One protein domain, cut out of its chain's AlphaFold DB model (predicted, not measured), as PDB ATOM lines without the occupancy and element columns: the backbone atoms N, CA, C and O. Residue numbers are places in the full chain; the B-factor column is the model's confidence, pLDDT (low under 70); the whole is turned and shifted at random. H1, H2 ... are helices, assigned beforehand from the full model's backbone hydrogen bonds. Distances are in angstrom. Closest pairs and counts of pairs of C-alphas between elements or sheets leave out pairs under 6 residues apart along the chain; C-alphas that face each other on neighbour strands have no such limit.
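This is residues 18 to 189 of the 193 residues of an uncharacterized protein of Streptomyces fodineus (UniProt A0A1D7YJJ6). An elongated all-helix domain has an up-and-down bundle of four helices, H1, H2, H3 and H7, at one end and an L-shaped head of two helices, H5 and H6, at the other. H4 crosses the part of H2 nearer the head, and a long loop, residues 42 to 59, lies between bundle and head. The printed part has 172 residues with seven named helices, H1 to H7 in chain order, and no named strand. It is loose, with a radius of gyration of the C-alphas of 19.7 A, and spans 63 by 32 by 27 A, only just elongated.

Start at H1, residues 26 to 41, and go on to H2, residues 60 to 82: the two form a helical hairpin, closest at the C-alphas of Glu 38 and Arg 70, 6.2 A apart, at a shallow tilt of 26 degrees, opposite ways. H3, residues 91 to 102, forms the next hairpin with H2, closest at C-alphas 71 and 100, 5.8 A, at a steep tilt of 40 degrees. With residues 92 to 96 alone H3 touches H1. Next comes H4, residues 104 to 118, which meets H3 only through their link and touches residues 61 to 68 of H2, closest at C-alphas 64 and 110, 6.3 A. Farther on, H5, residues 127 to 137, touches H6, residues 141 to 158, about perpendicular at 88 degrees, with C-alphas 134 and 144 closest at 5.0 A. H7, residues 162 to 188, completes the bundle, in which each helix runs against the one before it: it touches H3 at a shallow tilt of 7 degrees, opposite ways, C-alphas 99 and 176 being closest at 5.9 A. Its residues 180 to 187 touch H1, closest at C-alphas 29 and 187, 5.0 A. Every O i to N i+4 pair is within hydrogen-bond range in H1, H3, H5 and H6; the counts are 16 of 19 in H2, 8 of 11 in H4 and 21 of 23 in H7.

Find C-alpha 26 at (262.210, 283.324, 204.755), where H1 begins its 22.3 A. H2 covers 30.5 A with a kink of 32 degrees near residue 74, H3 15.8 A, H4 21.6 A, H5 15.2 A and H6 25.6 A. H7 covers 36.9 A with a kink of 43 degrees near residue 169, and ends at C-alpha 188, (253.495, 284.002, 212.244).

The C-alphas of Glu 21 and Asp 128 are the two farthest apart, 63.5 A. The printed part has no cut, and the link from H1 to H2 is long. Look at residues 42 to 47 for pLDDT under 70.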
ATOM      1  N   ASN A  18     260.764 280.804 221.422       92.06
ATOM      2  CA  ASN A  18     260.238 281.722 222.448       92.06
ATOM      3  C   ASN A  18     261.310 282.644 223.050       92.06
ATOM      4  O   ASN A  18     261.003 283.718 223.556       92.06
ATOM      5  N   ARG A  19     262.581 282.228 223.035       93.00
ATOM      6  CA  ARG A  19     263.717 283.046 223.493       93.00
ATOM      7  C   ARG A  19     264.342 283.889 222.385       93.00
ATOM      8  O   ARG A  19     265.340 284.558 222.646       93.00
ATOM      9  N   HIS A  20     263.795 283.838 221.170       89.50
ATOM     10  CA  HIS A  20     264.351 284.481 219.976       89.50
ATOM     11  C   HIS A  20     265.794 284.044 219.648       89.50
ATOM     12  O   HIS A  20     266.543 284.760 218.982       89.50
ATOM     13  N   GLU A  21     266.199 282.861 220.121       93.62
ATOM     14  CA  GLU A  21     267.491 282.238 219.802       93.62
ATOM     15  C   GLU A  21     267.466 281.633 218.390       93.62
ATOM     16  O   GLU A  21     268.490 281.579 217.710       93.62
ATOM     17  N   TRP A  22     266.285 281.211 217.937       94.19
ATOM     18  CA  TRP A  22     266.014 280.848 216.556       94.19
ATOM     19  C   TRP A  22     265.074 281.883 215.937       94.19
ATOM     20  O   TRP A  22     263.947 282.059 216.390       94.19
ATOM     21  N   ASN A  23     265.556 282.546 214.883       93.44
ATOM     22  CA  ASN A  23     264.772 283.445 214.043       93.44
ATOM     23  C   ASN A  23     264.558 282.763 212.684       93.44
ATOM     24  O   ASN A  23     265.526 282.673 211.919       93.44
ATOM     25  N   PRO A  24     263.344 282.256 212.394       94.88
ATOM     26  CA  PRO A  24     263.054 281.552 211.151       94.88
ATOM     27  C   PRO A  24     263.439 282.377 209.922       94.88
ATOM     28  O   PRO A  24     263.091 283.553 209.796       94.88
ATOM     29  N   THR A  25     264.176 281.762 208.999       95.56
ATOM     30  CA  THR A  25     264.497 282.405 207.716       95.56
ATOM     31  C   THR A  25     263.270 282.457 206.801       95.56
ATOM     32  O   THR A  25     262.317 281.705 206.986       95.56
ATOM     33  N   LEU A  26     263.297 283.285 205.748       95.25
ATOM     34  CA  LEU A  26     262.210 283.324 204.755       95.25
ATOM     35  C   LEU A  26     261.954 281.959 204.099       95.25
ATOM     36  O   LEU A  26     260.809 281.616 203.811       95.25
ATOM     37  N   GLU A  27     263.007 281.172 203.871       95.50
ATOM     38  CA  GLU A  27     262.861 279.823 203.327       95.50
ATOM     39  C   GLU A  27     262.216 278.881 204.351       95.50
ATOM     40  O   GLU A  27     261.319 278.125 203.992       95.50
ATOM     41  N   GLU A  28     262.603 278.957 205.627       96.81
ATOM     42  CA  GLU A  28     261.977 278.181 206.706       96.81
ATOM     43  C   GLU A  28     260.501 278.542 206.904       96.81
ATOM     44  O   GLU A  28     259.674 277.640 207.040       96.81
ATOM     45  N   ILE A  29     260.155 279.831 206.838       96.94
ATOM     46  CA  ILE A  29     258.764 280.306 206.865       96.94
ATOM     47  C   ILE A  29     257.987 279.714 205.686       96.94
ATOM     48  O   ILE A  29     256.911 279.161 205.886       96.94
ATOM     49  N   ALA A  30     258.551 279.725 204.473       96.56
ATOM     50  CA  ALA A  30     257.895 279.148 203.299       96.56
ATOM     51  C   ALA A  30     257.634 277.633 203.436       96.56
ATOM     52  O   ALA A  30     256.610 277.134 202.955       96.56
ATOM     53  N   VAL A  31     258.533 276.892 204.097       96.75
ATOM     54  CA  VAL A  31     258.303 275.475 204.426       96.75
ATOM     55  C   VAL A  31     257.211 275.325 205.478       96.75
ATOM     56  O   VAL A  31     256.335 274.474 205.314       96.75
ATOM     57  N   GLY A  32     257.234 276.150 206.526       96.75
ATOM     58  CA  GLY A  32     256.197 276.163 207.555       96.75
ATOM     59  C   GLY A  32     254.811 276.453 206.976       96.75
ATOM     60  O   GLY A  32     253.878 275.696 207.225       96.75
ATOM     61  N   ASP A  33     254.691 277.447 206.097       96.62
ATOM     62  CA  ASP A  33     253.461 277.763 205.361       96.62
ATOM     63  C   ASP A  33     252.985 276.604 204.483       96.62
ATOM     64  O   ASP A  33     251.789 276.323 204.376       96.62
ATOM     65  N   ALA A  34     253.907 275.922 203.798       96.06
ATOM     66  CA  ALA A  34     253.566 274.740 203.013       96.06
ATOM     67  C   ALA A  34     253.034 273.613 203.913       96.06
ATOM     68  O   ALA A  34     252.014 273.013 203.588       96.06
ATOM     69  N   PHE A  35     253.663 273.374 205.065       96.44
ATOM     70  CA  PHE A  35     253.191 272.403 206.050       96.44
ATOM     71  C   PHE A  35     251.803 272.766 206.603       96.44
ATOM     72  O   PHE A  35     250.919 271.912 206.636       96.44
ATOM     73  N   LEU A  36     251.578 274.022 207.002       95.12
ATOM     74  CA  LEU A  36     250.301 274.462 207.574       95.12
ATOM     75  C   LEU A  36     249.166 274.392 206.550       95.12
ATOM     76  O   LEU A  36     248.065 273.964 206.888       95.12
ATOM     77  N   ARG A  37     249.438 274.708 205.278       92.62
ATOM     78  CA  ARG A  37     248.470 274.487 204.192       92.62
ATOM     79  C   ARG A  37     248.080 273.022 204.059       92.62
ATOM     80  O   ARG A  37     246.904 272.736 203.873       92.62
ATOM     81  N   GLU A  38     249.027 272.097 204.197       91.75
ATOM     82  CA  GLU A  38     248.704 270.668 204.207       91.75
ATOM     83  C   GLU A  38     247.887 270.259 205.439       91.75
ATOM     84  O   GLU A  38     247.020 269.392 205.327       91.75
ATOM     85  N   CYS A  39     248.100 270.904 206.589       88.69
ATOM     86  CA  CYS A  39     247.280 270.698 207.781       88.69
ATOM     87  C   CYS A  39     245.836 271.201 207.619       88.69
ATOM     88  O   CYS A  39     244.921 270.527 208.093       88.69
ATOM     89  N   HIS A  40     245.632 272.328 206.932       84.69
ATOM     90  CA  HIS A  40     244.304 272.900 206.673       84.69
ATOM     91  C   HIS A  40     243.597 272.274 205.467       84.69
ATOM     92  O   HIS A  40     242.384 272.363 205.347       84.69
ATOM     93  N   ARG A  41     244.315 271.600 204.560       80.50
ATOM     94  CA  ARG A  41     243.701 270.963 203.383       80.50
ATOM     95  C   ARG A  41     242.663 269.906 203.751       80.50
ATOM     96  O   ARG A  41     241.699 269.699 203.023       80.50
ATOM     97  N   ASP A  42     242.849 269.263 204.898       66.00
ATOM     98  CA  ASP A  42     241.895 268.282 205.404       66.00
ATOM     99  C   ASP A  42     240.676 268.947 206.082       66.00
ATOM    100  O   ASP A  42     239.786 268.251 206.564       66.00
ATOM    101  N   GLU A  43     240.589 270.285 206.110       59.06
ATOM    102  CA  GLU A  43     239.394 271.028 206.527       59.06
ATOM    103  C   GLU A  43     238.309 271.052 205.432       59.06
ATOM    104  O   GLU A  43     237.157 271.383 205.714       59.06
ATOM    105  N   GLU A  44     238.592 270.610 204.207       61.66
ATOM    106  CA  GLU A  44     237.553 270.500 203.179       61.66
ATOM    107  C   GLU A  44     236.597 269.312 203.449       61.66
ATOM    108  O   GLU A  44     237.036 268.229 203.847       61.66
ATOM    109  N   PRO A  45     235.270 269.475 203.253       59.38
ATOM    110  CA  PRO A  45     234.291 268.399 203.397       59.38
ATOM    111  C   PRO A  45     234.570 267.172 202.539       59.38
ATOM    112  O   PRO A  45     234.395 267.187 201.322       59.38
ATOM    113  N   SER A  46     234.916 266.062 203.197       67.88
ATOM    114  CA  SER A  46     234.895 264.760 202.547       67.88
ATOM    115  C   SER A  46     233.452 264.307 202.341       67.88
ATOM    116  O   SER A  46     232.685 264.183 203.291       67.88
ATOM    117  N   GLN A  47     233.091 263.998 201.095       66.56
ATOM    118  CA  GLN A  47     231.765 263.465 200.753       66.56
ATOM    119  C   GLN A  47     231.520 262.057 201.328       66.56
ATOM    120  O   GLN A  47     230.394 261.568 201.310       66.56
ATOM    121  N   CYS A  48     232.564 261.387 201.827       80.44
ATOM    122  CA  CYS A  48     232.500 260.010 202.314       80.44
ATOM    123  C   CYS A  48     232.126 259.885 203.800       80.44
ATOM    124  O   CYS A  48     231.951 258.761 204.281       80.44
ATOM    125  N   PHE A  49     232.018 261.001 204.529       87.94
ATOM    126  CA  PHE A  49     231.710 261.022 205.959       87.94
ATOM    127  C   PHE A  49     230.533 261.967 206.236       87.94
ATOM    128  O   PHE A  49     230.511 263.077 205.703       87.94
ATOM    129  N   PRO A  50     229.537 261.557 207.046       89.00
ATOM    130  CA  PRO A  50     228.476 262.465 207.453       89.00
ATOM    131  C   PRO A  50     229.053 263.600 208.310       89.00
ATOM    132  O   PRO A  50     229.989 263.393 209.083       89.00
ATOM    133  N   ARG A  51     228.481 264.796 208.162       84.44
ATOM    134  CA  ARG A  51     228.856 266.002 208.907       84.44
ATOM    135  C   ARG A  51     227.926 266.218 210.085       84.44
ATOM    136  O   ARG A  51     226.722 266.016 209.947       84.44
ATOM    137  N   GLY A  52     228.488 266.649 211.209       83.94
ATOM    138  CA  GLY A  52     227.679 267.088 212.332       83.94
ATOM    139  C   GLY A  52     227.067 268.472 212.106       83.94
ATOM    140  O   GLY A  52     227.319 269.113 211.082       83.94
ATOM    141  N   PRO A  53     226.231 268.926 213.052       80.62
ATOM    142  CA  PRO A  53     225.521 270.199 212.948       80.62
ATOM    143  C   PRO A  53     226.451 271.419 212.977       80.62
ATOM    144  O   PRO A  53     226.084 272.472 212.461       80.62
ATOM    145  N   GLN A  54     227.637 271.307 213.583       81.44
ATOM    146  CA  GLN A  54     228.635 272.377 213.595       81.44
ATOM    147  C   GLN A  54     229.739 272.118 212.566       81.44
ATOM    148  O   GLN A  54     230.097 270.978 212.284       81.44
ATOM    149  N   GLU A  55     230.345 273.189 212.049       71.06
ATOM    150  CA  GLU A  55     231.450 273.125 211.075       71.06
ATOM    151  C   GLU A  55     232.642 272.274 211.559       71.06
ATOM    152  O   GLU A  55     233.328 271.615 210.772       71.06
ATOM    153  N   TRP A  56     232.847 272.243 212.878       73.75
ATOM    154  CA  TRP A  56     233.925 271.518 213.548       73.75
ATOM    155  C   TRP A  56     233.527 270.106 214.001       73.75
ATOM    156  O   TRP A  56     234.383 269.361 214.482       73.75
ATOM    157  N   ASP A  57     232.261 269.708 213.833       84.12
ATOM    158  CA  ASP A  57     231.784 268.380 214.217       84.12
ATOM    159  C   ASP A  57     232.184 267.348 213.161       84.12
ATOM    160  O   ASP A  57     231.513 267.132 212.144       84.12
ATOM    161  N   ARG A  58     233.315 266.690 213.426       86.94
ATOM    162  CA  ARG A  58     233.897 265.669 212.554       86.94
ATOM    163  C   ARG A  58     234.024 264.330 213.251       86.94
ATOM    164  O   ARG A  58     234.258 264.245 214.456       86.94
ATOM    165  N   LEU A  59     233.931 263.279 212.448       91.88
ATOM    166  CA  LEU A  59     234.215 261.923 212.892       91.88
ATOM    167  C   LEU A  59     235.723 261.735 213.083       91.88
ATOM    168  O   LEU A  59     236.535 262.237 212.301       91.88
ATOM    169  N   ARG A  60     236.123 260.955 214.089       92.19
ATOM    170  CA  ARG A  60     237.543 260.631 214.318       92.19
ATOM    171  C   ARG A  60     238.136 259.846 213.150       92.19
ATOM    172  O   ARG A  60     239.290 260.045 212.782       92.19
ATOM    173  N   THR A  61     237.325 258.995 212.537       93.19
ATOM    174  CA  THR A  61     237.645 258.202 211.348       93.19
ATOM    175  C   THR A  61     237.937 259.094 210.144       93.19
ATOM    176  O   THR A  61     238.881 258.825 209.401       93.19
ATOM    177  N   GLU A  62     237.184 260.185 209.975       92.50
ATOM    178  CA  GLU A  62     237.483 261.200 208.959       92.50
ATOM    179  C   GLU A  62     238.840 261.857 209.243       92.50
ATOM    180  O   GLU A  62     239.670 261.977 208.343       92.50
ATOM    181  N   GLY A  63     239.103 262.205 210.508       91.12
ATOM    182  CA  GLY A  63     240.397 262.738 210.941       91.12
ATOM    183  C   GLY A  63     241.567 261.802 210.621       91.12
ATOM    184  O   GLY A  63     242.606 262.255 210.143       91.12
ATOM    185  N   ILE A  64     241.396 260.489 210.808       93.38
ATOM    186  CA  ILE A  64     242.394 259.479 210.428       93.38
ATOM    187  C   ILE A  64     242.607 259.450 208.912       93.38
ATOM    188  O   ILE A  64     243.755 259.456 208.471       93.38
ATOM    189  N   ALA A  65     241.536 259.461 208.112       92.62
ATOM    190  CA  ALA A  65     241.644 259.492 206.652       92.62
ATOM    191  C   ALA A  65     242.426 260.727 206.166       92.62
ATOM    192  O   ALA A  65     243.329 260.601 205.334       92.62
ATOM    193  N   GLY A  66     242.125 261.901 206.734       91.94
ATOM    194  CA  GLY A  66     242.865 263.138 206.476       91.94
ATOM    195  C   GLY A  66     244.340 263.011 206.859       91.94
ATOM    196  O   GLY A  66     245.221 263.241 206.031       91.94
ATOM    197  N   LEU A  67     244.628 262.524 208.071       94.00
ATOM    198  CA  LEU A  67     245.999 262.355 208.559       94.00
ATOM    199  C   LEU A  67     246.835 261.417 207.676       94.00
ATOM    200  O   LEU A  67     247.996 261.724 207.412       94.00
ATOM    201  N   VAL A  68     246.273 260.302 207.194       94.38
ATOM    202  CA  VAL A  68     246.961 259.387 206.261       94.38
ATOM    203  C   VAL A  68     247.396 260.134 205.003       94.38
ATOM    204  O   VAL A  68     248.566 260.076 204.608       94.38
ATOM    205  N   ALA A  69     246.467 260.867 204.389       92.62
ATOM    206  CA  ALA A  69     246.734 261.604 203.165       92.62
ATOM    207  C   ALA A  69     247.768 262.718 203.403       92.62
ATOM    208  O   ALA A  69     248.728 262.847 202.640       92.62
ATOM    209  N   ARG A  70     247.622 263.466 204.500       94.50
ATOM    210  CA  ARG A  70     248.546 264.525 204.917       94.50
ATOM    211  C   ARG A  70     249.953 264.003 205.145       94.50
ATOM    212  O   ARG A  70     250.892 264.520 204.551       94.50
ATOM    213  N   VAL A  71     250.120 262.965 205.964       96.31
ATOM    214  CA  VAL A  71     251.449 262.412 206.266       96.31
ATOM    215  C   VAL A  71     252.112 261.870 205.004       96.31
ATOM    216  O   VAL A  71     253.305 262.092 204.818       96.31
ATOM    217  N   SER A  72     251.353 261.245 204.097       95.19
ATOM    218  CA  SER A  72     251.888 260.816 202.801       95.19
ATOM    219  C   SER A  72     252.437 261.994 201.987       95.19
ATOM    220  O   SER A  72     253.543 261.892 201.462       95.19
ATOM    221  N   ARG A  73     251.709 263.117 201.896       95.31
ATOM    222  CA  ARG A  73     252.174 264.320 201.176       95.31
ATOM    223  C   ARG A  73     253.389 264.953 201.856       95.31
ATOM    224  O   ARG A  73     254.371 265.289 201.195       95.31
ATOM    225  N   LEU A  74     253.376 265.047 203.185       96.50
ATOM    226  CA  LEU A  74     254.509 265.574 203.945       96.50
ATOM    227  C   LEU A  74     255.779 264.735 203.738       96.50
ATOM    228  O   LEU A  74     256.845 265.295 203.487       96.50
ATOM    229  N   ASP A  75     255.671 263.408 203.815       96.69
ATOM    230  CA  ASP A  75     256.819 262.500 203.739       96.69
ATOM    231  C   ASP A  75     257.338 262.290 202.310       96.69
ATOM    232  O   ASP A  75     258.548 262.242 202.092       96.69
ATOM    233  N   ARG A  76     256.439 262.196 201.322       96.06
ATOM    234  CA  ARG A  76     256.800 261.854 199.936       96.06
ATOM    235  C   ARG A  76     256.997 263.057 199.024       96.06
ATOM    236  O   ARG A  76     257.655 262.912 197.997       96.06
ATOM    237  N   GLU A  77     256.456 264.219 199.375       95.00
ATOM    238  CA  GLU A  77     256.492 265.406 198.512       95.00
ATOM    239  C   GLU A  77     257.214 266.567 199.198       95.00
ATOM    240  O   GLU A  77     258.248 267.027 198.708       95.00
ATOM    241  N   LEU A  78     256.728 267.007 200.364       94.69
ATOM    242  CA  LEU A  78     257.252 268.203 201.031       94.69
ATOM    243  C   LEU A  78     258.675 267.985 201.564       94.69
ATOM    244  O   LEU A  78     259.578 268.758 201.240       94.69
ATOM    245  N   LEU A  79     258.916 266.928 202.348       95.50
ATOM    246  CA  LEU A  79     260.246 266.659 202.905       95.50
ATOM    247  C   LEU A  79     261.318 266.475 201.812       95.50
ATOM    248  O   LEU A  79     262.362 267.122 201.919       95.50
ATOM    249  N   PRO A  80     261.108 265.674 200.748       95.06
ATOM    250  CA  PRO A  80     262.089 265.533 199.672       95.06
ATOM    251  C   PRO A  80     262.374 266.835 198.920       95.06
ATOM    252  O   PRO A  80     263.515 267.062 198.517       95.06
ATOM    253  N   LEU A  81     261.371 267.705 198.760       93.12
ATOM    254  CA  LEU A  81     261.525 268.990 198.079       93.12
ATOM    255  C   LEU A  81     262.438 269.956 198.849       93.12
ATOM    256  O   LEU A  81     263.223 270.682 198.235       93.12
ATOM    257  N   TRP A  82     262.340 269.966 200.180       92.56
ATOM    258  CA  TRP A  82     262.961 270.993 201.021       92.56
ATOM    259  C   TRP A  82     264.210 270.542 201.775       92.56
ATOM    260  O   TRP A  82     265.074 271.369 202.062       92.56
ATOM    261  N   ARG A  83     264.366 269.240 202.043       88.94
ATOM    262  CA  ARG A  83     265.484 268.706 202.845       88.94
ATOM    263  C   ARG A  83     266.870 269.006 202.256       88.94
ATOM    264  O   ARG A  83     267.827 269.081 203.013       88.94
ATOM    265  N   ASN A  84     266.974 269.196 200.941       87.38
ATOM    266  CA  ASN A  84     268.237 269.537 200.267       87.38
ATOM    267  C   ASN A  84     268.419 271.044 200.023       87.38
ATOM    268  O   ASN A  84     269.441 271.447 199.475       87.38
ATOM    269  N   ARG A  85     267.413 271.863 200.354       90.62
ATOM    270  CA  ARG A  85     267.436 273.321 200.163       90.62
ATOM    271  C   ARG A  85     267.807 274.056 201.444       90.62
ATOM    272  O   ARG A  85     268.478 275.075 201.377       90.62
ATOM    273  N   LEU A  86     267.396 273.515 202.588       92.38
ATOM    274  CA  LEU A  86     267.681 274.068 203.907       92.38
ATOM    275  C   LEU A  86     268.893 273.386 204.566       92.38
ATOM    276  O   LEU A  86     269.227 272.250 204.212       92.38
ATOM    277  N   PRO A  87     269.533 274.038 205.557       91.44
ATOM    278  CA  PRO A  87     270.536 273.404 206.405       91.44
ATOM    279  C   PRO A  87     270.017 272.114 207.049       91.44
ATOM    280  O   PRO A  87     268.849 272.013 207.435       91.44
ATOM    281  N   SER A  88     270.899 271.127 207.206       86.50
ATOM    282  CA  SER A  88     270.545 269.807 207.751       86.50
ATOM    283  C   SER A  88     269.994 269.847 209.181       86.50
ATOM    284  O   SER A  88     269.328 268.909 209.610       86.50
ATOM    285  N   ASP A  89     270.293 270.909 209.924       90.19
ATOM    286  CA  ASP A  89     269.875 271.159 211.300       90.19
ATOM    287  C   ASP A  89     268.683 272.123 211.423       90.19
ATOM    288  O   ASP A  89     268.293 272.444 212.550       90.19
ATOM    289  N   SER A  90     268.064 272.520 210.298       95.44
ATOM    290  CA  SER A  90     266.899 273.413 210.267       95.44
ATOM    291  C   SER A  90     265.792 272.946 211.229       95.44
ATOM    292  O   SER A  90     265.288 271.817 211.101       95.44
ATOM    293  N   PRO A  91     265.369 273.801 212.181       96.81
ATOM    294  CA  PRO A  91     264.289 273.474 213.102       96.81
ATOM    295  C   PRO A  91     262.955 273.180 212.405       96.81
ATOM    296  O   PRO A  91     262.263 272.256 212.826       96.81
ATOM    297  N   VAL A  92     262.616 273.859 211.300       97.00
ATOM    298  CA  VAL A  92     261.368 273.588 210.556       97.00
ATOM    299  C   VAL A  92     261.374 272.197 209.928       97.00
ATOM    300  O   VAL A  92     260.403 271.456 210.074       97.00
ATOM    301  N   ILE A  93     262.479 271.781 209.300       97.19
ATOM    302  CA  ILE A  93     262.590 270.410 208.775       97.19
ATOM    303  C   ILE A  93     262.480 269.390 209.912       97.19
ATOM    304  O   ILE A  93     261.803 268.370 209.761       97.19
ATOM    305  N   ALA A  94     263.102 269.667 211.063       96.94
ATOM    306  CA  ALA A  94     262.985 268.809 212.234       96.94
ATOM    307  C   ALA A  94     261.531 268.699 212.729       96.94
ATOM    308  O   ALA A  94     261.087 267.586 212.998       96.94
ATOM    309  N   LEU A  95     260.772 269.799 212.781       97.94
ATOM    310  CA  LEU A  95     259.352 269.791 213.158       97.94
ATOM    311  C   LEU A  95     258.509 268.937 212.203       97.94
ATOM    312  O   LEU A  95     257.747 268.092 212.666       97.94
ATOM    313  N   VAL A  96     258.687 269.074 210.882       97.62
ATOM    314  CA  VAL A  96     257.959 268.242 209.903       97.62
ATOM    315  C   VAL A  96     258.298 266.757 210.083       97.62
ATOM    316  O   VAL A  96     257.410 265.905 210.069       97.62
ATOM    317  N   VAL A  97     259.574 266.423 210.304       96.88
ATOM    318  CA  VAL A  97     260.000 265.038 210.569       96.88
ATOM    319  C   VAL A  97     259.389 264.500 211.863       96.88
ATOM    320  O   VAL A  97     258.910 263.364 211.880       96.88
ATOM    321  N   ILE A  98     259.384 265.300 212.934       97.62
ATOM    322  CA  ILE A  98     258.752 264.940 214.208       97.62
ATOM    323  C   ILE A  98     257.257 264.699 213.993       97.62
ATOM    324  O   ILE A  98     256.758 263.687 214.469       97.62
ATOM    325  N   TYR A  99     256.558 265.547 213.233       97.62
ATOM    326  CA  TYR A  99     255.136 265.367 212.922       97.62
ATOM    327  C   TYR A  99     254.865 264.021 212.230       97.62
ATOM    328  O   TYR A  99     254.053 263.223 212.699       97.62
ATOM    329  N   VAL A 100     255.599 263.723 211.151       97.00
ATOM    330  CA  VAL A 100     255.463 262.468 210.384       97.00
ATOM    331  C   VAL A 100     255.720 261.236 211.259       97.00
ATOM    332  O   VAL A 100     255.013 260.230 211.155       97.00
ATOM    333  N   ARG A 101     256.721 261.296 212.147       96.44
ATOM    334  CA  ARG A 101     257.046 260.206 213.082       96.44
ATOM    335  C   ARG A 101     256.031 260.079 214.211       96.44
ATOM    336  O   ARG A 101     255.654 258.962 214.564       96.44
ATOM    337  N   ALA A 102     255.580 261.203 214.757       96.00
ATOM    338  CA  ALA A 102     254.576 261.254 215.806       96.00
ATOM    339  C   ALA A 102     253.233 260.701 215.321       96.00
ATOM    340  O   ALA A 102     252.524 260.109 216.118       96.00
ATOM    341  N   ALA A 103     252.914 260.804 214.027       96.50
ATOM    342  CA  ALA A 103     251.681 260.253 213.463       96.50
ATOM    343  C   ALA A 103     251.674 258.715 213.360       96.50
ATOM    344  O   ALA A 103     250.608 258.111 213.265       96.50
ATOM    345  N   GLN A 104     252.839 258.057 213.399       95.56
ATOM    346  CA  GLN A 104     252.960 256.617 213.131       95.56
ATOM    347  C   GLN A 104     252.080 255.711 214.007       95.56
ATOM    348  O   GLN A 104     251.536 254.755 213.462       95.56
ATOM    349  N   PRO A 105     251.898 255.951 215.322       94.94
ATOM    350  CA  PRO A 105     250.969 255.162 216.124       94.94
ATOM    351  C   PRO A 105     249.545 255.183 215.563       94.94
ATOM    352  O   PRO A 105     248.956 254.121 215.426       94.94
ATOM    353  N   ILE A 106     249.036 256.346 215.143       95.38
ATOM    354  CA  ILE A 106     247.703 256.460 214.532       95.38
ATOM    355  C   ILE A 106     247.673 255.728 213.184       95.38
ATOM    356  O   ILE A 106     246.756 254.955 212.919       95.38
ATOM    357  N   LEU A 107     248.702 255.920 212.351       95.44
ATOM    358  CA  LEU A 107     248.765 255.317 211.015       95.44
ATOM    359  C   LEU A 107     248.795 253.786 211.040       95.44
ATOM    360  O   LEU A 107     248.258 253.165 210.131       95.44
ATOM    361  N   ARG A 108     249.352 253.163 212.087       95.69
ATOM    362  CA  ARG A 108     249.320 251.696 212.249       95.69
ATOM    363  C   ARG A 108     247.909 251.130 212.370       95.69
ATOM    364  O   ARG A 108     247.714 249.973 212.027       95.69
ATOM    365  N   HIS A 109     246.960 251.923 212.858       95.00
ATOM    366  CA  HIS A 109     245.560 251.523 212.987       95.00
ATOM    367  C   HIS A 109     244.693 252.027 211.830       95.00
ATOM    368  O   HIS A 109     243.520 251.672 211.755       95.00
ATOM    369  N   ALA A 110     245.236 252.873 210.947       94.56
ATOM    370  CA  ALA A 110     244.438 253.572 209.951       94.56
ATOM    371  C   ALA A 110     243.771 252.613 208.962       94.56
ATOM    372  O   ALA A 110     242.570 252.730 208.740       94.56
ATOM    373  N   ASP A 111     244.510 251.639 208.426       94.00
ATOM    374  CA  ASP A 111     243.963 250.680 207.460       94.00
ATOM    375  C   ASP A 111     242.807 249.871 208.067       94.00
ATOM    376  O   ASP A 111     241.734 249.786 207.470       94.00
ATOM    377  N   ASP A 112     242.979 249.362 209.291       94.69
ATOM    378  CA  ASP A 112     241.951 248.587 209.995       94.69
ATOM    379  C   ASP A 112     240.704 249.428 210.293       94.69
ATOM    380  O   ASP A 112     239.573 248.986 210.079       94.69
ATOM    381  N   VAL A 113     240.896 250.661 210.767       94.56
ATOM    382  CA  VAL A 113     239.804 251.594 211.070       94.56
ATOM    383  C   VAL A 113     239.028 251.959 209.806       94.56
ATOM    384  O   VAL A 113     237.796 251.930 209.806       94.56
ATOM    385  N   LEU A 114     239.731 252.294 208.722       93.81
ATOM    386  CA  LEU A 114     239.113 252.705 207.464       93.81
ATOM    387  C   LEU A 114     238.413 251.528 206.777       93.81
ATOM    388  O   LEU A 114     237.304 251.697 206.269       93.81
ATOM    389  N   ALA A 115     238.989 250.325 206.829       94.00
ATOM    390  CA  ALA A 115     238.337 249.110 206.355       94.00
ATOM    391  C   ALA A 115     237.076 248.793 207.175       94.00
ATOM    392  O   ALA A 115     236.021 248.502 206.606       94.00
ATOM    393  N   ALA A 116     237.141 248.920 208.506       94.44
ATOM    394  CA  ALA A 116     235.981 248.738 209.374       94.44
ATOM    395  C   ALA A 116     234.877 249.766 209.080       94.44
ATOM    396  O   ALA A 116     233.699 249.416 209.098       94.44
ATOM    397  N   TRP A 117     235.241 251.015 208.778       93.50
ATOM    398  CA  TRP A 117     234.296 252.050 208.357       93.50
ATOM    399  C   TRP A 117     233.638 251.720 207.015       93.50
ATOM    400  O   TRP A 117     232.425 251.865 206.869       93.50
ATOM    401  N   GLN A 118     234.406 251.255 206.030       91.44
ATOM    402  CA  GLN A 118     233.876 250.882 204.715       91.44
ATOM    403  C   GLN A 118     232.950 249.661 204.784       91.44
ATOM    404  O   GLN A 118     231.945 249.616 204.080       91.44
ATOM    405  N   GLY A 119     233.262 248.694 205.650       90.12
ATOM    406  CA  GLY A 119     232.438 247.505 205.880       90.12
ATOM    407  C   GLY A 119     231.270 247.710 206.852       90.12
ATOM    408  O   GLY A 119     230.483 246.785 207.052       90.12
ATOM    409  N   ALA A 120     231.148 248.883 207.481       89.88
ATOM    410  CA  ALA A 120     230.097 249.145 208.455       89.88
ATOM    411  C   ALA A 120     228.725 249.225 207.772       89.88
ATOM    412  O   ALA A 120     228.466 250.110 206.954       89.88
ATOM    413  N   VAL A 121     227.813 248.337 208.170       82.31
ATOM    414  CA  VAL A 121     226.395 248.457 207.822       82.31
ATOM    415  C   VAL A 121     225.791 249.521 208.729       82.31
ATOM    416  O   VAL A 121     225.540 249.271 209.907       82.31
ATOM    417  N   ARG A 122     225.598 250.725 208.188       83.19
ATOM    418  CA  ARG A 122     224.895 251.806 208.884       83.19
ATOM    419  C   ARG A 122     223.413 251.706 208.583       83.19
ATOM    420  O   ARG A 122     223.024 251.473 207.439       83.19
ATOM    421  N   ARG A 123     222.594 251.880 209.612       87.38
ATOM    422  CA  ARG A 123     221.149 251.945 209.447       87.38
ATOM    423  C   ARG A 123     220.779 253.236 208.716       87.38
ATOM    424  O   ARG A 123     221.335 254.291 209.002       87.38
ATOM    425  N   GLU A 124     219.817 253.159 207.804       88.19
ATOM    426  CA  GLU A 124     219.199 254.354 207.231       88.19
ATOM    427  C   GLU A 124     218.059 254.856 208.132       88.19
ATOM    428  O   GLU A 124     217.293 254.037 208.666       88.19
ATOM    429  N   PRO A 125     217.926 256.180 208.316       91.50
ATOM    430  CA  PRO A 125     216.808 256.737 209.058       91.50
ATOM    431  C   PRO A 125     215.498 256.521 208.302       91.50
ATOM    432  O   PRO A 125     215.416 256.678 207.082       91.50
ATOM    433  N   THR A 126     214.437 256.190 209.031       94.44
ATOM    434  CA  THR A 126     213.087 256.161 208.460       94.44
ATOM    435  C   THR A 126     212.516 257.574 208.329       94.44
ATOM    436  O   THR A 126     212.926 258.500 209.028       94.44
ATOM    437  N   ARG A 127     211.507 257.754 207.464       95.00
ATOM    438  CA  ARG A 127     210.817 259.050 207.314       95.00
ATOM    439  C   ARG A 127     210.200 259.549 208.620       95.00
ATOM    440  O   ARG A 127     210.233 260.748 208.879       95.00
ATOM    441  N   ASP A 128     209.666 258.639 209.432       95.62
ATOM    442  CA  ASP A 128     209.052 258.985 210.714       95.62
ATOM    443  C   ASP A 128     210.106 259.445 211.730       95.62
ATOM    444  O   ASP A 128     209.876 260.413 212.450       95.62
ATOM    445  N   GLU A 129     211.286 258.814 211.739       94.19
ATOM    446  CA  GLU A 129     212.423 259.236 212.569       94.19
ATOM    447  C   GLU A 129     212.946 260.609 212.156       94.19
ATOM    448  O   GLU A 129     213.156 261.455 213.019       94.19
ATOM    449  N   ILE A 130     213.075 260.872 210.850       95.94
ATOM    450  CA  ILE A 130     213.460 262.199 210.344       95.94
ATOM    451  C   ILE A 130     212.419 263.246 210.761       95.94
ATOM    452  O   ILE A 130     212.777 264.325 211.225       95.94
ATOM    453  N   ALA A 131     211.125 262.941 210.626       95.38
ATOM    454  CA  ALA A 131     210.052 263.868 210.976       95.38
ATOM    455  C   ALA A 131     209.948 264.131 212.489       95.38
ATOM    456  O   ALA A 131     209.580 265.233 212.902       95.38
ATOM    457  N   GLU A 132     210.231 263.133 213.326       95.00
ATOM    458  CA  GLU A 132     210.345 263.309 214.777       95.00
ATOM    459  C   GLU A 132     211.562 264.170 215.123       95.00
ATOM    460  O   GLU A 132     211.427 265.157 215.843       95.00
ATOM    461  N   GLU A 133     212.723 263.866 214.546       94.12
ATOM    462  CA  GLU A 133     213.974 264.572 214.814       94.12
ATOM    463  C   GLU A 133     213.920 266.038 214.352       94.12
ATOM    464  O   GLU A 133     214.287 266.942 215.104       94.12
ATOM    465  N   ALA A 134     213.347 266.301 213.174       96.06
ATOM    466  CA  ALA A 134     213.103 267.649 212.661       96.06
ATOM    467  C   ALA A 134     212.195 268.461 213.593       96.06
ATOM    468  O   ALA A 134     212.476 269.625 213.884       96.06
ATOM    469  N   ARG A 135     211.131 267.845 214.129       96.06
ATOM    470  CA  ARG A 135     210.254 268.494 215.120       96.06
ATOM    471  C   ARG A 135     210.975 268.746 216.440       96.06
ATOM    472  O   ARG A 135     210.830 269.831 217.006       96.06
ATOM    473  N   ARG A 136     211.744 267.767 216.922       95.56
ATOM    474  CA  ARG A 136     212.493 267.829 218.184       95.56
ATOM    475  C   ARG A 136     213.540 268.940 218.163       95.56
ATOM    476  O   ARG A 136     213.628 269.708 219.119       95.56
ATOM    477  N   LEU A 137     214.306 269.031 217.077       93.06
ATOM    478  CA  LEU A 137     215.400 269.988 216.900       93.06
ATOM    479  C   LEU A 137     214.953 271.326 216.296       93.06
ATOM    480  O   LEU A 137     215.698 272.298 216.371       93.06
ATOM    481  N   ARG A 138     213.725 271.402 215.761       95.81
ATOM    482  CA  ARG A 138     213.170 272.571 215.052       95.81
ATOM    483  C   ARG A 138     214.001 272.979 213.833       95.81
ATOM    484  O   ARG A 138     214.215 274.165 213.591       95.81
ATOM    485  N   VAL A 139     214.433 271.985 213.068       95.12
ATOM    486  CA  VAL A 139     215.235 272.138 211.849       95.12
ATOM    487  C   VAL A 139     214.482 271.587 210.639       95.12
ATOM    488  O   VAL A 139     213.399 271.011 210.776       95.12
ATOM    489  N   SER A 140     215.033 271.781 209.441       95.56
ATOM    490  CA  SER A 140     214.479 271.167 208.228       95.56
ATOM    491  C   SER A 140     214.601 269.632 208.267       95.56
ATOM    492  O   SER A 140     215.498 269.112 208.934       95.56
ATOM    493  N   PRO A 141     213.734 268.875 207.567       94.88
ATOM    494  CA  PRO A 141     213.888 267.425 207.433       94.88
ATOM    495  C   PRO A 141     215.262 267.007 206.893       94.88
ATOM    496  O   PRO A 141     215.828 266.025 207.361       94.88
ATOM    497  N   GLU A 142     215.819 267.768 205.951       93.19
ATOM    498  CA  GLU A 142     217.138 267.515 205.369       93.19
ATOM    499  C   GLU A 142     218.256 267.671 206.411       93.19
ATOM    500  O   GLU A 142     219.156 266.836 206.508       93.19
ATOM    501  N   GLU A 143     218.184 268.723 207.227       92.56
ATOM    502  CA  GLU A 143     219.136 268.962 208.314       92.56
ATOM    503  C   GLU A 143     219.001 267.912 209.423       92.56
ATOM    504  O   GLU A 143     220.004 267.388 209.906       92.56
ATOM    505  N   ALA A 144     217.771 267.526 209.774       93.69
ATOM    506  CA  ALA A 144     217.515 266.449 210.726       93.69
ATOM    507  C   ALA A 144     218.084 265.106 210.246       93.69
ATOM    508  O   ALA A 144     218.688 264.378 211.033       93.69
ATOM    509  N   GLU A 145     217.938 264.782 208.960       93.75
ATOM    510  CA  GLU A 145     218.517 263.576 208.367       93.75
ATOM    511  C   GLU A 145     220.053 263.593 208.425       93.75
ATOM    512  O   GLU A 145     220.670 262.576 208.758       93.75
ATOM    513  N   ALA A 146     220.683 264.734 208.130       91.25
ATOM    514  CA  ALA A 146     222.134 264.884 208.213       91.25
ATOM    515  C   ALA A 146     222.648 264.684 209.649       91.25
ATOM    516  O   ALA A 146     223.559 263.879 209.864       91.25
ATOM    517  N   ILE A 147     222.014 265.342 210.628       92.19
ATOM    518  CA  ILE A 147     222.333 265.202 212.056       92.19
ATOM    519  C   ILE A 147     222.164 263.750 212.501       92.19
ATOM    520  O   ILE A 147     223.052 263.198 213.148       92.19
ATOM    521  N   TRP A 148     221.065 263.102 212.112       93.25
ATOM    522  CA  TRP A 148     220.808 261.708 212.466       93.25
ATOM    523  C   TRP A 148     221.905 260.780 211.937       93.25
ATOM    524  O   TRP A 148     222.454 259.969 212.683       93.25
ATOM    525  N   ARG A 149     222.286 260.920 210.658       92.19
ATOM    526  CA  ARG A 149     223.351 260.105 210.044       92.19
ATOM    527  C   ARG A 149     224.703 260.328 210.715       92.19
ATOM    528  O   ARG A 149     225.484 259.384 210.837       92.19
ATOM    529  N   PHE A 150     224.984 261.559 211.134       92.69
ATOM    530  CA  PHE A 150     226.187 261.869 211.894       92.69
ATOM    531  C   PHE A 150     226.173 261.221 213.277       92.69
ATOM    532  O   PHE A 150     227.155 260.579 213.642       92.69
ATOM    533  N   GLU A 151     225.075 261.325 214.023       92.44
ATOM    534  CA  GLU A 151     224.970 260.726 215.357       92.44
ATOM    535  C   GLU A 151     225.027 259.192 215.308       92.44
ATOM    536  O   GLU A 151     225.703 258.582 216.134       92.44
ATOM    537  N   GLU A 152     224.440 258.556 214.292       93.50
ATOM    538  CA  GLU A 152     224.579 257.110 214.063       93.50
ATOM    539  C   GLU A 152     226.047 256.721 213.804       93.50
ATOM    540  O   GLU A 152     226.578 255.768 214.384       93.50
ATOM    541  N   ALA A 153     226.751 257.490 212.970       93.50
ATOM    542  CA  ALA A 153     228.171 257.271 212.714       93.50
ATOM    543  C   ALA A 153     229.043 257.513 213.957       93.50
ATOM    544  O   ALA A 153     229.962 256.742 214.236       93.50
ATOM    545  N   ARG A 154     228.744 258.554 214.732       92.88
ATOM    546  CA  ARG A 154     229.421 258.867 215.991       92.88
ATOM    547  C   ARG A 154     229.177 257.780 217.035       92.88
ATOM    548  O   ARG A 154     230.100 257.396 217.758       92.88
ATOM    549  N   HIS A 155     227.961 257.239 217.093       92.62
ATOM    550  CA  HIS A 155     227.641 256.101 217.942       92.62
ATOM    551  C   HIS A 155     228.490 254.886 217.557       92.62
ATOM    552  O   HIS A 155     229.145 254.301 218.424       92.62
ATOM    553  N   TRP A 156     228.583 254.564 216.263       93.38
ATOM    554  CA  TRP A 156     229.470 253.509 215.761       93.38
ATOM    555  C   TRP A 156     230.933 253.696 216.206       93.38
ATOM    556  O   TRP A 156     231.570 252.722 216.624       93.38
ATOM    557  N   GLU A 157     231.461 254.926 216.197       93.50
ATOM    558  CA  GLU A 157     232.826 255.223 216.666       93.50
ATOM    559  C   GLU A 157     233.019 254.975 218.166       93.50
ATOM    560  O   GLU A 157     234.125 254.642 218.589       93.50
ATOM    561  N   SER A 158     231.969 255.134 218.971       91.94
ATOM    562  CA  SER A 158     232.027 254.948 220.428       91.94
ATOM    563  C   SER A 158     231.915 253.490 220.883       91.94
ATOM    564  O   SER A 158     232.271 253.162 222.014       91.94
ATOM    565  N   GLN A 159     231.450 252.594 220.011       90.31
ATOM    566  CA  GLN A 159     231.305 251.176 220.330       90.31
ATOM    567  C   GLN A 159     232.663 250.447 220.361       90.31
ATOM    568  O   GLN A 159     233.570 250.784 219.592       90.31
ATOM    569  N   PRO A 160     232.820 249.392 221.180       87.88
ATOM    570  CA  PRO A 160     234.000 248.535 221.125       87.88
ATOM    571  C   PRO A 160     234.221 247.909 219.731       87.88
ATOM    572  O   PRO A 160     233.254 247.581 219.035       87.88
ATOM    573  N   PRO A 161     235.485 247.716 219.308       86.12
ATOM    574  CA  PRO A 161     236.723 248.058 220.022       86.12
ATOM    575  C   PRO A 161     237.187 249.522 219.838       86.12
ATOM    576  O   PRO A 161     238.252 249.882 220.328       86.12
ATOM    577  N   ARG A 162     236.423 250.371 219.138       91.56
ATOM    578  CA  ARG A 162     236.860 251.709 218.692       91.56
ATOM    579  C   ARG A 162     236.928 252.740 219.817       91.56
ATOM    580  O   ARG A 162     237.887 253.496 219.864       91.56
ATOM    581  N   GLY A 163     235.967 252.732 220.744       89.94
ATOM    582  CA  GLY A 163     235.961 253.653 221.890       89.94
ATOM    583  C   GLY A 163     237.305 253.691 222.642       89.94
ATOM    584  O   GLY A 163     237.951 254.736 222.645       89.94
ATOM    585  N   PRO A 164     237.787 252.552 223.182       94.19
ATOM    586  CA  PRO A 164     239.089 252.480 223.855       94.19
ATOM    587  C   PRO A 164     240.287 252.846 222.970       94.19
ATOM    588  O   PRO A 164     241.247 253.440 223.456       94.19
ATOM    589  N   LEU A 165     240.236 252.525 221.670       93.56
ATOM    590  CA  LEU A 165     241.284 252.906 220.719       93.56
ATOM    591  C   LEU A 165     241.412 254.435 220.612       93.56
ATOM    592  O   LEU A 165     242.517 254.960 220.508       93.56
ATOM    593  N   TRP A 166     240.305 255.176 220.656       93.25
ATOM    594  CA  TRP A 166     240.355 256.641 220.619       93.25
ATOM    595  C   TRP A 166     240.998 257.242 221.860       93.25
ATOM    596  O   TRP A 166     241.777 258.188 221.729       93.25
ATOM    597  N   ASP A 167     240.724 256.671 223.030       92.50
ATOM    598  CA  ASP A 167     241.359 257.091 224.277       92.50
ATOM    599  C   ASP A 167     242.870 256.807 224.247       92.50
ATOM    600  O   ASP A 167     243.670 257.651 224.652       92.50
ATOM    601  N   GLU A 168     243.274 255.661 223.689       94.19
ATOM    602  CA  GLU A 168     244.684 255.304 223.482       94.19
ATOM    603  C   GLU A 168     245.403 256.276 222.531       94.19
ATOM    604  O   GLU A 168     246.555 256.651 222.767       94.19
ATOM    605  N   LEU A 169     244.740 256.710 221.456       94.56
ATOM    606  CA  LEU A 169     245.341 257.573 220.435       94.56
ATOM    607  C   LEU A 169     245.332 259.064 220.801       94.56
ATOM    608  O   LEU A 169     246.074 259.840 220.188       94.56
ATOM    609  N   LEU A 170     244.547 259.484 221.797       93.38
ATOM    610  CA  LEU A 170     244.400 260.890 222.188       93.38
ATOM    611  C   LEU A 170     245.737 261.598 222.504       93.38
ATOM    612  O   LEU A 170     245.948 262.699 221.986       93.38
ATOM    613  N   PRO A 171     246.689 261.005 223.257       94.50
ATOM    614  CA  PRO A 171     247.992 261.631 223.492       94.50
ATOM    615  C   PRO A 171     248.794 261.849 222.202       94.50
ATOM    616  O   PRO A 171     249.518 262.837 222.070       94.50
ATOM    617  N   THR A 172     248.642 260.953 221.222       95.06
ATOM    618  CA  THR A 172     249.314 261.077 219.923       95.06
ATOM    619  C   THR A 172     248.756 262.264 219.139       95.06
ATOM    620  O   THR A 172     249.526 263.057 218.598       95.06
ATOM    621  N   TRP A 173     247.432 262.450 219.142       94.44
ATOM    622  CA  TRP A 173     246.789 263.623 218.544       94.44
ATOM    623  C   TRP A 173     247.226 264.931 219.204       94.44
ATOM    624  O   TRP A 173     247.593 265.875 218.503       94.44
ATOM    625  N   ALA A 174     247.263 264.975 220.538       94.38
ATOM    626  CA  ALA A 174     247.728 266.147 221.277       94.38
ATOM    627  C   ALA A 174     249.165 266.531 220.891       94.38
ATOM    628  O   ALA A 174     249.475 267.708 220.707       94.38
ATOM    629  N   ARG A 175     250.035 265.538 220.680       94.69
ATOM    630  CA  ARG A 175     251.401 265.777 220.215       94.69
ATOM    631  C   ARG A 175     251.461 266.351 218.801       94.69
ATOM    632  O   ARG A 175     252.246 267.265 218.561       94.69
ATOM    633  N   LEU A 176     250.662 265.833 217.866       96.06
ATOM    634  CA  LEU A 176     250.587 266.390 216.511       96.06
ATOM    635  C   LEU A 176     250.155 267.858 216.543       96.06
ATOM    636  O   LEU A 176     250.753 268.680 215.852       96.06
ATOM    637  N   MET A 177     249.180 268.191 217.393       94.75
ATOM    638  CA  MET A 177     248.750 269.573 217.606       94.75
ATOM    639  C   MET A 177     249.873 270.442 218.171       94.75
ATOM    640  O   MET A 177     250.108 271.519 217.640       94.75
ATOM    641  N   ALA A 178     250.624 269.963 219.167       95.88
ATOM    642  CA  ALA A 178     251.752 270.708 219.727       95.88
ATOM    643  C   ALA A 178     252.820 271.042 218.668       95.88
ATOM    644  O   ALA A 178     253.301 272.170 218.605       95.88
ATOM    645  N   VAL A 179     253.159 270.085 217.794       97.31
ATOM    646  CA  VAL A 179     254.099 270.325 216.686       97.31
ATOM    647  C   VAL A 179     253.547 271.369 215.712       97.31
ATOM    648  O   VAL A 179     254.277 272.279 215.320       97.31
ATOM    649  N   SER A 180     252.262 271.272 215.352       95.75
ATOM    650  CA  SER A 180     251.602 272.257 214.490       95.75
ATOM    651  C   SER A 180     251.576 273.655 215.108       95.75
ATOM    652  O   SER A 180     251.815 274.620 214.391       95.75
ATOM    653  N   SER A 181     251.352 273.779 216.418       95.31
ATOM    654  CA  SER A 181     251.371 275.071 217.116       95.31
ATOM    655  C   SER A 181     252.757 275.713 217.099       95.31
ATOM    656  O   SER A 181     252.875 276.894 216.792       95.31
ATOM    657  N   VAL A 182     253.823 274.940 217.348       96.81
ATOM    658  CA  VAL A 182     255.202 275.459 217.257       96.81
ATOM    659  C   VAL A 182     255.534 275.881 215.824       96.81
ATOM    660  O   VAL A 182     256.182 276.905 215.620       96.81
ATOM    661  N   MET A 183     255.066 275.130 214.820       97.38
ATOM    662  CA  MET A 183     255.209 275.530 213.418       97.38
ATOM    663  C   MET A 183     254.461 276.833 213.117       97.38
ATOM    664  O   MET A 183     255.017 277.713 212.467       97.38
ATOM    665  N   ALA A 184     253.220 276.966 213.592       96.44
ATOM    666  CA  ALA A 184     252.419 278.172 213.414       96.44
ATOM    667  C   ALA A 184     253.114 279.392 214.027       96.44
ATOM    668  O   ALA A 184     253.302 280.377 213.323       96.44
ATOM    669  N   ALA A 185     253.595 279.283 215.268       94.75
ATOM    670  CA  ALA A 185     254.362 280.334 215.935       94.75
ATOM    671  C   ALA A 185     255.613 280.744 215.140       94.75
ATOM    672  O   ALA A 185     255.907 281.930 214.995       94.75
ATOM    673  N   ALA A 186     256.339 279.772 214.576       95.25
ATOM    674  CA  ALA A 186     257.525 280.047 213.764       95.25
ATOM    675  C   ALA A 186     257.190 280.803 212.466       95.25
ATOM    676  O   ALA A 186     257.979 281.624 212.005       95.25
ATOM    677  N   VAL A 187     256.026 280.534 211.873       95.56
ATOM    678  CA  VAL A 187     255.566 281.186 210.640       95.56
ATOM    679  C   VAL A 187     255.014 282.585 210.911       95.56
ATOM    680  O   VAL A 187     255.323 283.521 210.176       95.56
ATOM    681  N   THR A 188     254.190 282.741 211.947       92.00
ATOM    682  CA  THR A 188     253.495 284.002 212.244       92.00
ATOM    683  C   THR A 188     254.354 284.984 213.034       92.00
ATOM    684  O   THR A 188     254.067 286.179 213.031       92.00
ATOM    685  N   GLY A 189     255.394 284.494 213.715       84.06
ATOM    686  CA  GLY A 189     256.166 285.270 214.684       84.06
ATOM    687  C   GLY A 189     255.418 285.523 215.997       84.06
ATOM    688  O   GLY A 189     255.912 286.280 216.831       84.06
TER     689      GLY A 189